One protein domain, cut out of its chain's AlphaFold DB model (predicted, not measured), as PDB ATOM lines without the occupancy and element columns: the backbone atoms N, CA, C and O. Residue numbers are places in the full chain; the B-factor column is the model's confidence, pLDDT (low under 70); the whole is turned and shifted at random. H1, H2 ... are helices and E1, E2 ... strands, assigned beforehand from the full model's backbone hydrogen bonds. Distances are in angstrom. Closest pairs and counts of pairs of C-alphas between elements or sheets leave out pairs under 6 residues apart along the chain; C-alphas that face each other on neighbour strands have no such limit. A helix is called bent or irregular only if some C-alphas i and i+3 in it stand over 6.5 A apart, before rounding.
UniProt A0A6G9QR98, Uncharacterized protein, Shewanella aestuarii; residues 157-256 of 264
ATOM      1  N   THR A 157     275.288 283.727 324.712       82.75
ATOM      2  CA  THR A 157     274.330 284.731 324.227       82.75
ATOM      3  C   THR A 157     274.786 286.117 324.658       82.75
ATOM      4  O   THR A 157     274.901 286.384 325.850       82.75
ATOM      5  N   TYR A 158     275.012 286.989 323.681       82.62
ATOM      6  CA  TYR A 158     275.420 288.375 323.864       82.62
ATOM      7  C   TYR A 158     274.281 289.319 323.491       82.62
ATOM      8  O   TYR A 158     273.471 289.023 322.607       82.62
ATOM      9  N   GLU A 159     274.249 290.479 324.140       88.88
ATOM     10  CA  GLU A 159     273.426 291.616 323.743       88.88
ATOM     11  C   GLU A 159     274.311 292.853 323.599       88.88
ATOM     12  O   GLU A 159     274.972 293.278 324.545       88.88
ATOM     13  N   ILE A 160     274.335 293.407 322.392       86.44
ATOM     14  CA  ILE A 160     275.133 294.567 322.012       86.44
ATOM     15  C   ILE A 160     274.212 295.772 321.959       86.44
ATOM     16  O   ILE A 160     273.265 295.805 321.168       86.44
ATOM     17  N   HIS A 161     274.504 296.752 322.807       83.00
ATOM     18  CA  HIS A 161     273.827 298.038 322.783       83.00
ATOM     19  C   HIS A 161     274.336 298.886 321.615       83.00
ATOM     20  O   HIS A 161     275.535 298.867 321.325       83.00
ATOM     21  N   ILE A 162     273.424 299.592 320.946       89.06
ATOM     22  CA  ILE A 162     273.713 300.498 319.832       89.06
ATOM     23  C   ILE A 162     272.881 301.760 320.042       89.06
ATOM     24  O   ILE A 162     271.682 301.671 320.309       89.06
ATOM     25  N   ASP A 163     273.516 302.920 319.929       86.69
ATOM     26  CA  ASP A 163     272.820 304.197 320.018       86.69
ATOM     27  C   ASP A 163     271.957 304.420 318.774       86.69
ATOM     28  O   ASP A 163     272.361 304.097 317.659       86.69
ATOM     29  N   ASP A 164     270.767 304.989 318.973       86.31
ATOM     30  CA  ASP A 164     269.816 305.356 317.912       86.31
ATOM     31  C   ASP A 164     269.363 304.199 316.985       86.31
ATOM     32  O   ASP A 164     268.646 304.426 316.006       86.31
ATOM     33  N   GLU A 165     269.692 302.949 317.325       86.50
ATOM     34  CA  GLU A 165     269.335 301.734 316.586       86.50
ATOM     35  C   GLU A 165     268.910 300.590 317.535       86.50
ATOM     36  O   GLU A 165     269.174 300.629 318.737       86.50
ATOM     37  N   PRO A 166     268.214 299.544 317.046       87.31
ATOM     38  CA  PRO A 166     267.910 298.373 317.865       87.31
ATOM     39  C   PRO A 166     269.170 297.633 318.337       87.31
ATOM     40  O   PRO A 166     270.076 297.371 317.547       87.31
ATOM     41  N   ASN A 167     269.170 297.192 319.600       86.81
ATOM     42  CA  ASN A 167     270.196 296.287 320.125       86.81
ATOM     43  C   ASN A 167     270.295 295.004 319.286       86.81
ATOM     44  O   ASN A 167     269.287 294.464 318.816       86.81
ATOM     45  N   ILE A 168     271.502 294.452 319.194       87.56
ATOM     46  CA  ILE A 168     271.746 293.167 318.536       87.56
ATOM     47  C   ILE A 168     271.895 292.092 319.606       87.56
ATOM     48  O   ILE A 168     272.833 292.127 320.397       87.56
ATOM     49  N   ARG A 169     271.004 291.098 319.602       86.31
ATOM     50  CA  ARG A 169     271.130 289.901 320.443       86.31
ATOM     51  C   ARG A 169     271.456 288.691 319.582       86.31
ATOM     52  O   ARG A 169     270.759 288.430 318.602       86.31
ATOM     53  N   PHE A 170     272.487 287.942 319.948       86.94
ATOM     54  CA  PHE A 170     272.925 286.768 319.194       86.94
ATOM     55  C   PHE A 170     273.600 285.743 320.099       86.94
ATOM     56  O   PHE A 170     274.070 286.067 321.184       86.94
ATOM     57  N   THR A 171     273.663 284.504 319.621       86.56
ATOM     58  CA  THR A 171     274.466 283.439 320.223       86.56
ATOM     59  C   THR A 171     275.689 283.213 319.345       86.56
ATOM     60  O   THR A 171     275.555 283.118 318.120       86.56
ATOM     61  N   GLY A 172     276.871 283.185 319.942       87.94
ATOM     62  CA  GLY A 172     278.127 283.114 319.208       87.94
ATOM     63  C   GLY A 172     279.333 283.149 320.130       87.94
ATOM     64  O   GLY A 172     279.209 282.902 321.325       87.94
ATOM     65  N   GLU A 173     280.479 283.487 319.569       87.00
ATOM     66  CA  GLU A 173     281.767 283.564 320.247       87.00
ATOM     67  C   GLU A 173     282.367 284.966 320.103       87.00
ATOM     68  O   GLU A 173     282.123 285.670 319.118       87.00
ATOM     69  N   HIS A 174     283.137 285.384 321.101       87.50
ATOM     70  CA  HIS A 174     283.974 286.575 321.012       87.50
ATOM     71  C   HIS A 174     285.283 286.203 320.316       87.50
ATOM     72  O   HIS A 174     285.973 285.301 320.774       87.50
ATOM     73  N   ILE A 175     285.604 286.895 319.224       86.69
ATOM     74  CA  ILE A 175     286.782 286.616 318.396       86.69
ATOM     75  C   ILE A 175     287.978 287.438 318.866       86.69
ATOM     76  O   ILE A 175     289.050 286.890 319.073       86.69
ATOM     77  N   ALA A 176     287.803 288.751 319.023       81.12
ATOM     78  CA  ALA A 176     288.893 289.656 319.381       81.12
ATOM     79  C   ALA A 176     288.365 290.977 319.944       81.12
ATOM     80  O   ALA A 176     287.256 291.412 319.616       81.12
ATOM     81  N   SER A 177     289.202 291.658 320.726       81.06
ATOM     82  CA  SER A 177     288.963 293.025 321.183       81.06
ATOM     83  C   SER A 177     290.243 293.849 321.168       81.06
ATOM     84  O   SER A 177     291.312 293.311 321.424       81.06
ATOM     85  N   ALA A 178     290.122 295.152 320.936       76.12
ATOM     86  CA  ALA A 178     291.221 296.108 321.042       76.12
ATOM     87  C   ALA A 178     290.724 297.381 321.736       76.12
ATOM     88  O   ALA A 178     289.588 297.805 321.505       76.12
ATOM     89  N   SER A 179     291.542 298.011 322.577       77.56
ATOM     90  CA  SER A 179     291.179 299.263 323.246       77.56
ATOM     91  C   SER A 179     292.301 300.299 323.188       77.56
ATOM     92  O   SER A 179     293.480 299.987 323.302       77.56
ATOM     93  N   SER A 180     291.934 301.567 322.996       73.56
ATOM     94  CA  SER A 180     292.868 302.674 323.214       73.56
ATOM     95  C   SER A 180     292.899 303.056 324.697       73.56
ATOM     96  O   SER A 180     291.961 302.776 325.439       73.56
ATOM     97  N   SER A 181     293.924 303.787 325.117       63.19
ATOM     98  CA  SER A 181     294.075 304.340 326.462       63.19
ATOM     99  C   SER A 181     293.683 305.814 326.502       63.19
ATOM    100  O   SER A 181     293.944 306.569 325.565       63.19
ATOM    101  N   ASP A 182     293.086 306.241 327.609       49.81
ATOM    102  CA  ASP A 182     292.760 307.637 327.892       49.81
ATOM    103  C   ASP A 182     293.904 308.396 328.593       49.81
ATOM    104  O   ASP A 182     293.777 309.592 328.881       49.81
ATOM    105  N   ASN A 183     295.017 307.705 328.867       47.62
ATOM    106  CA  ASN A 183     296.174 308.213 329.588       47.62
ATOM    107  C   ASN A 183     297.323 308.550 328.626       47.62
ATOM    108  O   ASN A 183     297.871 307.681 327.947       47.62
ATOM    109  N   GLN A 184     297.732 309.821 328.610       43.03
ATOM    110  CA  GLN A 184     298.811 310.329 327.754       43.03
ATOM    111  C   GLN A 184     300.192 309.735 328.097       43.03
ATOM    112  O   GLN A 184     301.120 309.841 327.299       43.03
ATOM    113  N   ALA A 185     300.333 309.109 329.270       40.53
ATOM    114  CA  ALA A 185     301.571 308.471 329.714       40.53
ATOM    115  C   ALA A 185     301.818 307.075 329.103       40.53
ATOM    116  O   ALA A 185     302.926 306.562 329.231       40.53
ATOM    117  N   VAL A 186     300.830 306.466 328.433       45.66
ATOM    118  CA  VAL A 186     300.972 305.145 327.793       45.66
ATOM    119  C   VAL A 186     301.351 305.342 326.322       45.66
ATOM    120  O   VAL A 186     300.503 305.652 325.480       45.66
ATOM    121  N   SER A 187     302.644 305.224 325.998       41.94
ATOM    122  CA  SER A 187     303.119 305.389 324.619       41.94
ATOM    123  C   SER A 187     302.671 304.210 323.752       41.94
ATOM    124  O   SER A 187     302.969 303.071 324.085       41.94
ATOM    125  N   GLY A 188     301.986 304.483 322.640       54.28
ATOM    126  CA  GLY A 188     301.531 303.466 321.678       54.28
ATOM    127  C   GLY A 188     300.013 303.286 321.639       54.28
ATOM    128  O   GLY A 188     299.453 303.234 320.549       54.28
ATOM    129  N   SER A 189     299.341 303.326 322.795       55.38
ATOM    130  CA  SER A 189     297.888 303.083 322.891       55.38
ATOM    131  C   SER A 189     297.058 304.339 323.168       55.38
ATOM    132  O   SER A 189     295.833 304.265 323.221       55.38
ATOM    133  N   TYR A 190     297.687 305.504 323.361       50.91
ATOM    134  CA  TYR A 190     296.984 306.753 323.669       50.91
ATOM    135  C   TYR A 190     295.973 307.147 322.577       50.91
ATOM    136  O   TYR A 190     296.304 307.253 321.395       50.91
ATOM    137  N   SER A 191     294.733 307.420 322.987       56.75
ATOM    138  CA  SER A 191     293.604 307.761 322.113       56.75
ATOM    139  C   SER A 191     293.755 309.103 321.388       56.75
ATOM    140  O   SER A 191     293.041 309.361 320.418       56.75
ATOM    141  N   GLY A 192     294.661 309.965 321.861       56.00
ATOM    142  CA  GLY A 192     294.785 311.355 321.424       56.00
ATOM    143  C   GLY A 192     293.989 312.346 322.281       56.00
ATOM    144  O   GLY A 192     294.310 313.532 322.249       56.00
ATOM    145  N   ASP A 193     293.038 311.868 323.093       58.66
ATOM    146  CA  ASP A 193     292.128 312.680 323.908       58.66
ATOM    147  C   ASP A 193     292.122 312.214 325.375       58.66
ATOM    148  O   ASP A 193     291.615 311.143 325.710       58.66
ATOM    149  N   VAL A 194     292.631 313.057 326.279       69.06
ATOM    150  CA  VAL A 194     292.659 312.771 327.723       69.06
ATOM    151  C   VAL A 194     291.247 312.511 328.254       69.06
ATOM    152  O   VAL A 194     290.329 313.323 328.082       69.06
ATOM    153  N   GLY A 195     291.080 311.380 328.939       67.81
ATOM    154  CA  GLY A 195     289.801 310.973 329.517       67.81
ATOM    155  C   GLY A 195     288.795 310.427 328.502       67.81
ATOM    156  O   GLY A 195     287.626 310.289 328.849       67.81
ATOM    157  N   ARG A 196     289.200 310.127 327.262       76.50
ATOM    158  CA  ARG A 196     288.374 309.418 326.277       76.50
ATOM    159  C   ARG A 196     289.140 308.249 325.685       76.50
ATOM    160  O   ARG A 196     290.329 308.358 325.406       76.50
ATOM    161  N   TRP A 197     288.450 307.146 325.435       79.19
ATOM    162  CA  TRP A 197     289.045 305.997 324.764       79.19
ATOM    163  C   TRP A 197     288.028 305.251 323.909       79.19
ATOM    164  O   TRP A 197     286.834 305.533 323.952       79.19
ATOM    165  N   THR A 198     288.504 304.355 323.054       82.50
ATOM    166  CA  THR A 198     287.670 303.529 322.184       82.50
ATOM    167  C   THR A 198     287.941 302.064 322.475       82.50
ATOM    168  O   THR A 198     289.098 301.671 322.548       82.50
ATOM    169  N   GLU A 199     286.889 301.264 322.603       82.12
ATOM    170  CA  GLU A 199     286.943 299.801 322.628       82.12
ATOM    171  C   GLU A 199     286.331 299.269 321.330       82.12
ATOM    172  O   GLU A 199     285.239 299.687 320.937       82.12
ATOM    173  N   LEU A 200     287.009 298.339 320.671       87.56
ATOM    174  CA  LEU A 200     286.515 297.584 319.527       87.56
ATOM    175  C   LEU A 200     286.353 296.125 319.947       87.56
ATOM    176  O   LEU A 200     287.234 295.582 320.608       87.56
ATOM    177  N   LYS A 201     285.245 295.491 319.566       85.50
ATOM    178  CA  LYS A 201     284.981 294.070 319.826       85.50
ATOM    179  C   LYS A 201     284.411 293.413 318.580       85.50
ATOM    180  O   LYS A 201     283.523 293.972 317.927       85.50
ATOM    181  N   LEU A 202     284.912 292.231 318.257       88.94
ATOM    182  CA  LEU A 202     284.474 291.414 317.134       88.94
ATOM    183  C   LEU A 202     283.976 290.070 317.654       88.94
ATOM    184  O   LEU A 202     284.641 289.411 318.447       88.94
ATOM    185  N   TYR A 203     282.816 289.651 317.168       90.50
ATOM    186  CA  TYR A 203     282.204 288.372 317.504       90.50
ATOM    187  C   TYR A 203     281.849 287.604 316.238       90.50
ATOM    188  O   TYR A 203     281.608 288.208 315.189       90.50
ATOM    189  N   LYS A 204     281.717 286.285 316.353       88.62
ATOM    190  CA  LYS A 204     281.187 285.415 315.304       88.62
ATOM    191  C   LYS A 204     279.944 284.712 315.821       88.62
ATOM    192  O   LYS A 204     279.930 284.090 316.875       88.62
ATOM    193  N   THR A 205     278.846 284.874 315.104       89.38
ATOM    194  CA  THR A 205     277.567 284.239 315.428       89.38
ATOM    195  C   THR A 205     277.623 282.744 315.135       89.38
ATOM    196  O   THR A 205     278.347 282.309 314.240       89.38
ATOM    197  N   LYS A 206     276.732 281.973 315.768       84.81
ATOM    198  CA  LYS A 206     276.465 280.571 315.409       84.81
ATOM    199  C   LYS A 206     276.205 280.364 313.911       84.81
ATOM    200  O   LYS A 206     276.514 279.321 313.356       84.81
ATOM    201  N   GLY A 207     275.613 281.360 313.250       80.19
ATOM    202  CA  GLY A 207     275.325 281.326 311.815       80.19
ATOM    203  C   GLY A 207     276.502 281.716 310.916       80.19
ATOM    204  O   GLY A 207     276.281 281.932 309.728       80.19
ATOM    205  N   GLY A 208     277.710 281.890 311.461       83.44
ATOM    206  CA  GLY A 208     278.919 282.250 310.712       83.44
ATOM    207  C   GLY A 208     279.034 283.727 310.316       83.44
ATOM    208  O   GLY A 208     280.042 284.112 309.734       83.44
ATOM    209  N   LYS A 209     278.040 284.568 310.638       88.25
ATOM    210  CA  LYS A 209     278.118 286.031 310.462       88.25
ATOM    211  C   LYS A 209     278.951 286.676 311.562       88.25
ATOM    212  O   LYS A 209     279.015 286.131 312.661       88.25
ATOM    213  N   TYR A 210     279.476 287.865 311.312       89.25
ATOM    214  CA  TYR A 210     280.244 288.654 312.270       89.25
ATOM    215  C   TYR A 210     279.389 289.743 312.916       89.25
ATOM    216  O   TYR A 210     278.525 290.329 312.263       89.25
ATOM    217  N   ILE A 211     279.649 290.043 314.187       93.94
ATOM    218  CA  ILE A 211     279.092 291.210 314.878       93.94
ATOM    219  C   ILE A 211     280.244 292.125 315.266       93.94
ATOM    220  O   ILE A 211     281.132 291.728 316.017       93.94
ATOM    221  N   CYS A 212     280.220 293.350 314.756       92.38
ATOM    222  CA  CYS A 212     281.154 294.401 315.125       92.38
ATOM    223  C   CYS A 212     280.530 295.277 316.208       92.38
ATOM    224  O   CYS A 212     279.362 295.652 316.093       92.38
ATOM    225  N   GLN A 213     281.310 295.646 317.219       92.94
ATOM    226  CA  GLN A 213     280.949 296.649 318.213       92.94
ATOM    227  C   GLN A 213     282.101 297.640 318.375       92.94
ATOM    228  O   GLN A 213     283.254 297.244 318.522       92.94
ATOM    229  N   GLN A 214     281.783 298.928 318.385       90.62
ATOM    230  CA  GLN A 214     282.706 299.999 318.732       90.62
ATOM    231  C   GLN A 214     282.067 300.872 319.814       90.62
ATOM    232  O   GLN A 214     280.962 301.393 319.635       90.62
ATOM    233  N   ILE A 215     282.788 301.047 320.919       87.75
ATOM    234  CA  ILE A 215     282.364 301.810 322.090       87.75
ATOM    235  C   ILE A 215     283.320 302.985 322.272       87.75
ATOM    236  O   ILE A 215     284.513 302.790 322.475       87.75
ATOM    237  N   GLY A 216     282.811 304.210 322.195       84.56
ATOM    238  CA  GLY A 216     283.545 305.407 322.590       84.56
ATOM    239  C   GLY A 216     283.253 305.723 324.048       84.56
ATOM    240  O   GLY A 216     282.130 306.095 324.368       84.56
ATOM    241  N   ARG A 217     284.252 305.596 324.910       82.94
ATOM    242  CA  ARG A 217     284.155 305.829 326.348       82.94
ATOM    243  C   ARG A 217     284.647 307.216 326.737       82.94
ATOM    244  O   ARG A 217     285.521 307.783 326.072       82.94
ATOM    245  N   THR A 218     284.117 307.750 327.832       78.50
ATOM    246  CA  THR A 218     284.509 309.061 328.368       78.50
ATOM    247  C   THR A 218     284.483 309.089 329.899       78.50
ATOM    248  O   THR A 218     283.573 308.559 330.530       78.50
ATOM    249  N   ARG A 219     285.490 309.719 330.517       75.00
ATOM    250  CA  ARG A 219     285.557 309.992 331.966       75.00
ATOM    251  C   ARG A 219     284.969 311.359 332.335       75.00
ATOM    252  O   ARG A 219     284.927 311.716 333.512       75.00
ATOM    253  N   TRP A 220     284.549 312.153 331.350       69.75
ATOM    254  CA  TRP A 220     284.075 313.515 331.575       69.75
ATOM    255  C   TRP A 220     282.645 313.533 332.108       69.75
ATOM    256  O   TRP A 220     281.723 312.969 331.522       69.75
ATOM    257  N   GLN A 221     282.451 314.233 333.227       62.78
ATOM    258  CA  GLN A 221     281.146 314.337 333.867       62.78
ATOM    259  C   GLN A 221     280.143 315.043 332.942       62.78
ATOM    260  O   GLN A 221     280.339 316.197 332.561       62.78
ATOM    261  N   GLY A 222     279.053 314.351 332.609       77.12
ATOM    262  CA  GLY A 222     278.000 314.858 331.725       77.12
ATOM    263  C   GLY A 222     278.145 314.452 330.256       77.12
ATOM    264  O   GLY A 222     277.261 314.783 329.468       77.12
ATOM    265  N   GLU A 223     279.203 313.728 329.883       78.62
ATOM    266  CA  GLU A 223     279.271 313.037 328.596       78.62
ATOM    267  C   GLU A 223     278.754 311.599 328.725       78.62
ATOM    268  O   GLU A 223     278.890 310.963 329.769       78.62
ATOM    269  N   HIS A 224     278.142 311.099 327.652       80.31
ATOM    270  CA  HIS A 224     277.688 309.718 327.553       80.31
ATOM    271  C   HIS A 224     278.638 308.920 326.664       80.31
ATOM    272  O   HIS A 224     279.165 309.443 325.675       80.31
ATOM    273  N   ASP A 225     278.815 307.648 327.013       83.69
ATOM    274  CA  ASP A 225     279.451 306.681 326.132       83.69
ATOM    275  C   ASP A 225     278.669 306.578 324.821       83.69
ATOM    276  O   ASP A 225     277.450 306.749 324.795       83.69
ATOM    277  N   ARG A 226     279.389 306.317 323.733       86.25
ATOM    278  CA  ARG A 226     278.816 306.135 322.402       86.25
ATOM    279  C   ARG A 226     278.919 304.685 321.987       86.25
ATOM    280  O   ARG A 226     280.026 304.146 321.957       86.25
ATOM    281  N   PHE A 227     277.810 304.085 321.597       87.06
ATOM    282  CA  PHE A 227     277.732 302.689 321.201       87.06
ATOM    283  C   PHE A 227     277.365 302.571 319.727       87.06
ATOM    284  O   PHE A 227     276.343 303.072 319.273       87.06
ATOM    285  N   SER A 228     278.197 301.868 318.971       90.06
ATOM    286  CA  SER A 228     277.939 301.547 317.570       90.06
ATOM    287  C   SER A 228     278.145 300.059 317.343       90.06
ATOM    288  O   SER A 228     279.046 299.454 317.926       90.06
ATOM    289  N   GLY A 229     277.320 299.457 316.494       92.56
ATOM    290  CA  GLY A 229     277.448 298.048 316.168       92.56
ATOM    291  C   GLY A 229     276.861 297.715 314.809       92.56
ATOM    292  O   GLY A 229     276.062 298.470 314.261       92.56
ATOM    293  N   LYS A 230     277.294 296.595 314.233       93.44
ATOM    294  CA  LYS A 230     276.829 296.156 312.918       93.44
ATOM    295  C   LYS A 230     276.948 294.646 312.753       93.44
ATOM    296  O   LYS A 230     277.935 294.048 313.167       93.44
ATOM    297  N   VAL A 231     275.954 294.047 312.097       93.19
ATOM    298  CA  VAL A 231     276.047 292.677 311.575       93.19
ATOM    299  C   VAL A 231     276.751 292.715 310.219       93.19
ATOM    300  O   VAL A 231     276.290 293.409 309.311       93.19
ATOM    301  N   CYS A 232     277.836 291.964 310.082       90.19
ATOM    302  CA  CYS A 232     278.639 291.859 308.869       90.19
ATOM    303  C   CYS A 232     278.618 290.414 308.357       90.19
ATOM    304  O   CYS A 232     278.787 289.465 309.123       90.19
ATOM    305  N   GLU A 233     278.396 290.222 307.062       87.00
ATOM    306  CA  GLU A 233     278.382 288.892 306.437       87.00
ATOM    307  C   GLU A 233     279.774 288.445 305.986       87.00
ATOM    308  O   GLU A 233     280.018 287.252 305.831       87.00
ATOM    309  N   THR A 234     280.690 289.394 305.792       83.75
ATOM    310  CA  THR A 234     282.045 289.142 305.292       83.75
ATOM    311  C   THR A 234     283.086 289.937 306.071       83.75
ATOM    312  O   THR A 234     282.773 290.954 306.694       83.75
ATOM    313  N   VAL A 235     284.341 289.494 305.987       86.44
ATOM    314  CA  VAL A 235     285.497 290.207 306.547       86.44
ATOM    315  C   VAL A 235     285.652 291.597 305.918       86.44
ATOM    316  O   VAL A 235     285.916 292.555 306.636       86.44
ATOM    317  N   ASP A 236     285.366 291.764 304.625       86.81
ATOM    318  CA  ASP A 236     285.395 293.081 303.969       86.81
ATOM    319  C   ASP A 236     284.417 294.075 304.612       86.81
ATOM    320  O   ASP A 236     284.704 295.267 304.741       86.81
ATOM    321  N   GLU A 237     283.247 293.604 305.052       85.44
ATOM    322  CA  GLU A 237     282.286 294.437 305.776       85.44
ATOM    323  C   GLU A 237     282.743 294.775 307.197       85.44
ATOM    324  O   GLU A 237     282.440 295.875 307.670       85.44
ATOM    325  N   VAL A 238     283.482 293.870 307.850       89.25
ATOM    326  CA  VAL A 238     284.152 294.112 309.139       89.25
ATOM    327  C   VAL A 238     285.213 295.201 308.974       89.25
ATOM    328  O   VAL A 238     285.174 296.201 309.694       89.25
ATOM    329  N   ILE A 239     286.085 295.069 307.967       89.94
ATOM    330  CA  ILE A 239     287.134 296.048 307.655       89.94
ATOM    331  C   ILE A 239     286.515 297.404 307.314       89.94
ATOM    332  O   ILE A 239     286.944 298.448 307.804       89.94
ATOM    333  N   LYS A 240     285.435 297.410 306.531       91.38
ATOM    334  CA  LYS A 240     284.701 298.633 306.195       91.38
ATOM    335  C   LYS A 240     284.073 299.310 307.417       91.38
ATOM    336  O   LYS A 240     283.947 300.532 307.414       91.38
ATOM    337  N   PHE A 241     283.632 298.546 308.419       93.56
ATOM    338  CA  PHE A 241     283.030 299.093 309.636       93.56
ATOM    339  C   PHE A 241     284.082 299.741 310.547       93.56
ATOM    340  O   PHE A 241     283.922 300.902 310.919       93.56
ATOM    341  N   PHE A 242     285.162 299.027 310.873       91.06
ATOM    342  CA  PHE A 242     286.202 299.525 311.784       91.06
ATOM    343  C   PHE A 242     287.204 300.482 311.107       91.06
ATOM    344  O   PHE A 242     287.790 301.356 311.759       91.06
ATOM    345  N   GLY A 243     287.365 300.373 309.787       92.75
ATOM    346  CA  GLY A 243     288.296 301.158 308.981       92.75
ATOM    347  C   GLY A 243     289.745 300.673 309.101       92.75
ATOM    348  O   GLY A 243     290.009 299.544 309.484       92.75
ATOM    349  N   HIS A 244     290.708 301.544 308.792       90.06
ATOM    350  CA  HIS A 244     292.136 301.175 308.712       90.06
ATOM    351  C   HIS A 244     293.015 301.901 309.745       90.06
ATOM    352  O   HIS A 244     294.216 302.094 309.536       90.06
ATOM    353  N   ARG A 245     292.416 302.387 310.840       85.56
ATOM    354  CA  ARG A 245     293.162 303.047 311.926       85.56
ATOM    355  C   ARG A 245     293.974 302.014 312.709       85.56
ATOM    356  O   ARG A 245     293.632 300.841 312.699       85.56
ATOM    357  N   TRP A 246     295.016 302.464 313.410       83.19
ATOM    358  CA  TRP A 246     295.934 301.584 314.148       83.19
ATOM    359  C   TRP A 246     295.198 300.601 315.077       83.19
ATOM    360  O   TRP A 246     295.435 299.405 314.983       83.19
ATOM    361  N   LEU A 247     294.209 301.081 315.841       80.44
ATOM    362  CA  LEU A 247     293.412 300.253 316.753       80.44
ATOM    363  C   LEU A 247     292.583 299.179 316.023       80.44
ATOM    364  O   LEU A 247     292.346 298.097 316.545       80.44
ATOM    365  N   ALA A 248     292.134 299.476 314.799       85.75
ATOM    366  CA  ALA A 248     291.430 298.501 313.972       85.75
ATOM    367  C   ALA A 248     292.393 297.439 313.424       85.75
ATOM    368  O   ALA A 248     292.033 296.272 313.366       85.75
ATOM    369  N   LYS A 249     293.627 297.824 313.076       83.56
ATOM    370  CA  LYS A 249     294.660 296.879 312.628       83.56
ATOM    371  C   LYS A 249     295.096 295.928 313.735       83.56
ATOM    372  O   LYS A 249     295.241 294.744 313.469       83.56
ATOM    373  N   GLU A 250     295.216 296.432 314.956       78.06
ATOM    374  CA  GLU A 250     295.469 295.616 316.145       78.06
ATOM    375  C   GLU A 250     294.332 294.602 316.378       78.06
ATOM    376  O   GLU A 250     294.577 293.413 316.560       78.06
ATOM    377  N   LEU A 251     293.068 295.033 316.246       83.56
ATOM    378  CA  LEU A 251     291.925 294.114 316.280       83.56
ATOM    379  C   LEU A 251     292.009 293.036 315.184       83.56
ATOM    380  O   LEU A 251     291.665 291.885 315.441       83.56
ATOM    381  N   TYR A 252     292.424 293.396 313.964       86.00
ATOM    382  CA  TYR A 252     292.558 292.442 312.859       86.00
ATOM    383  C   TYR A 252     293.659 291.423 313.117       86.00
ATOM    384  O   TYR A 252     293.445 290.242 312.862       86.00
ATOM    385  N   GLU A 253     294.790 291.855 313.666       78.44
ATOM    386  CA  GLU A 253     295.895 290.980 314.050       78.44
ATOM    387  C   GLU A 253     295.447 289.951 315.094       78.44
ATOM    388  O   GLU A 253     295.582 288.749 314.857       78.44
ATOM    389  N   TYR A 254     294.780 290.389 316.167       72.44
ATOM    390  CA  TYR A 254     294.210 289.482 317.173       72.44
ATOM    391  C   TYR A 254     293.122 288.559 316.608       72.44
ATOM    392  O   TYR A 254     292.966 287.431 317.068       72.44
ATOM    393  N   ALA A 255     292.373 289.011 315.600       76.38
ATOM    394  CA  ALA A 255     291.341 288.216 314.938       76.38
ATOM    395  C   ALA A 255     291.872 287.304 313.813       76.38
ATOM    396  O   ALA A 255     291.074 286.600 313.189       76.38
ATOM    397  N   GLY A 256     293.171 287.347 313.490       84.69
ATOM    398  CA  GLY A 256     293.743 286.640 312.338       84.69
ATOM    399  C   GLY A 256     293.210 287.120 310.978       84.69
ATOM    400  O   GLY A 256     293.179 286.356 310.012       84.69
TER     401      GLY A 256
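This is residues 157 to 256 of the 264 residues of an uncharacterized protein of Shewanella aestuarii (UniProt A0A6G9QR98). A single strongly twisted sheet of five strands is folded back on itself, with the two helices H1 and H2 together over one face and the bent hairpin of E1 and the first part of E2 folding back over the other face of E4 and E5. A long link without a named element, residues 180 to 195, joins E2 to E3. The printed part has 100 residues, with the named elements in the order E1 E2 E3 E4 E5 H1 H2. The sheet's order is E1 - E2 - E3 - E4 - E5, all antiparallel, and the class is mixed, helices and strands. The whole is compact, with a radius of gyration of the C-alphas of 13.9 A and spans of 41 by 30 by 21 A.

The sheet holds E1, residues 157 to 160, E2, residues 168 to 179, E3, residues 196 to 205, E4, residues 210 to 218, and E5, residues 226 to 232. They form a meander, each strand the antiparallel neighbour of the one before. E3 and E4 are a hairpin, with N 199 and O 215 within hydrogen-bond range at 2.8 A. E4 and E5 are a hairpin too, with N 212 and O 230 at 2.9 A. E2 bends by 117 degrees at residue 171, and its pairing is staggered: residues 168 to 171 pair with E1, N 158 and O 170 being 2.8 A apart, and residues 172 to 179 pair with E3, N 178 and O 200 being 2.9 A apart. It is a folded sheet, bent back into two leaves: E1 and E2 face E4 and E5, with E3 as the hinge. The closest C-alphas of E1 and E5 are those of Ile 160 and Gly 229, 7.2 A apart. H1, residues 235 to 242, is on the sheet at a height of 8.5 A, over E4 and only just over E5, with 3 of its C-alphas falling on E5; it runs along the strands, at 12 degrees to E4 on the local plane. Its closest C-alpha pair with E4 is Cys 212 and Val 238, 6.7 A. H2, residues 246 to 254, is on the same face at a height of 7.5 A, over E2 and across the strands, at 70 degrees to E2 on the local plane. Its closest C-alpha pair with E2 is Ala 178 and Leu 251, 5.2 A. H1 and H2 are close but not clearly touching, the C-alphas of Phe 242 and Ala 248 being closest at 5.8 A. In both helices every O i to N i+4 pair is within hydrogen-bond range.

E1 begins at C-alpha 157, (274.330, 284.731, 324.227), and is 10.1 A long. E2 measures 20.9 A from first to last C-alpha, E3 29.5 A, E4 26.3 A and E5 19.7 A. H1 measures 10.7 A, and H2, 12.6 A, ends at C-alpha 254, (294.210, 289.482, 317.173).

The two C-alphas farthest apart are those of Ala 185 and Gly 207, 41.8 A. The printed part has no cut, and E2 to E3 is the long link. The mean pLDDT of the printed part is 80.2; residues 181 to 195 and 220 to 221 are under 70.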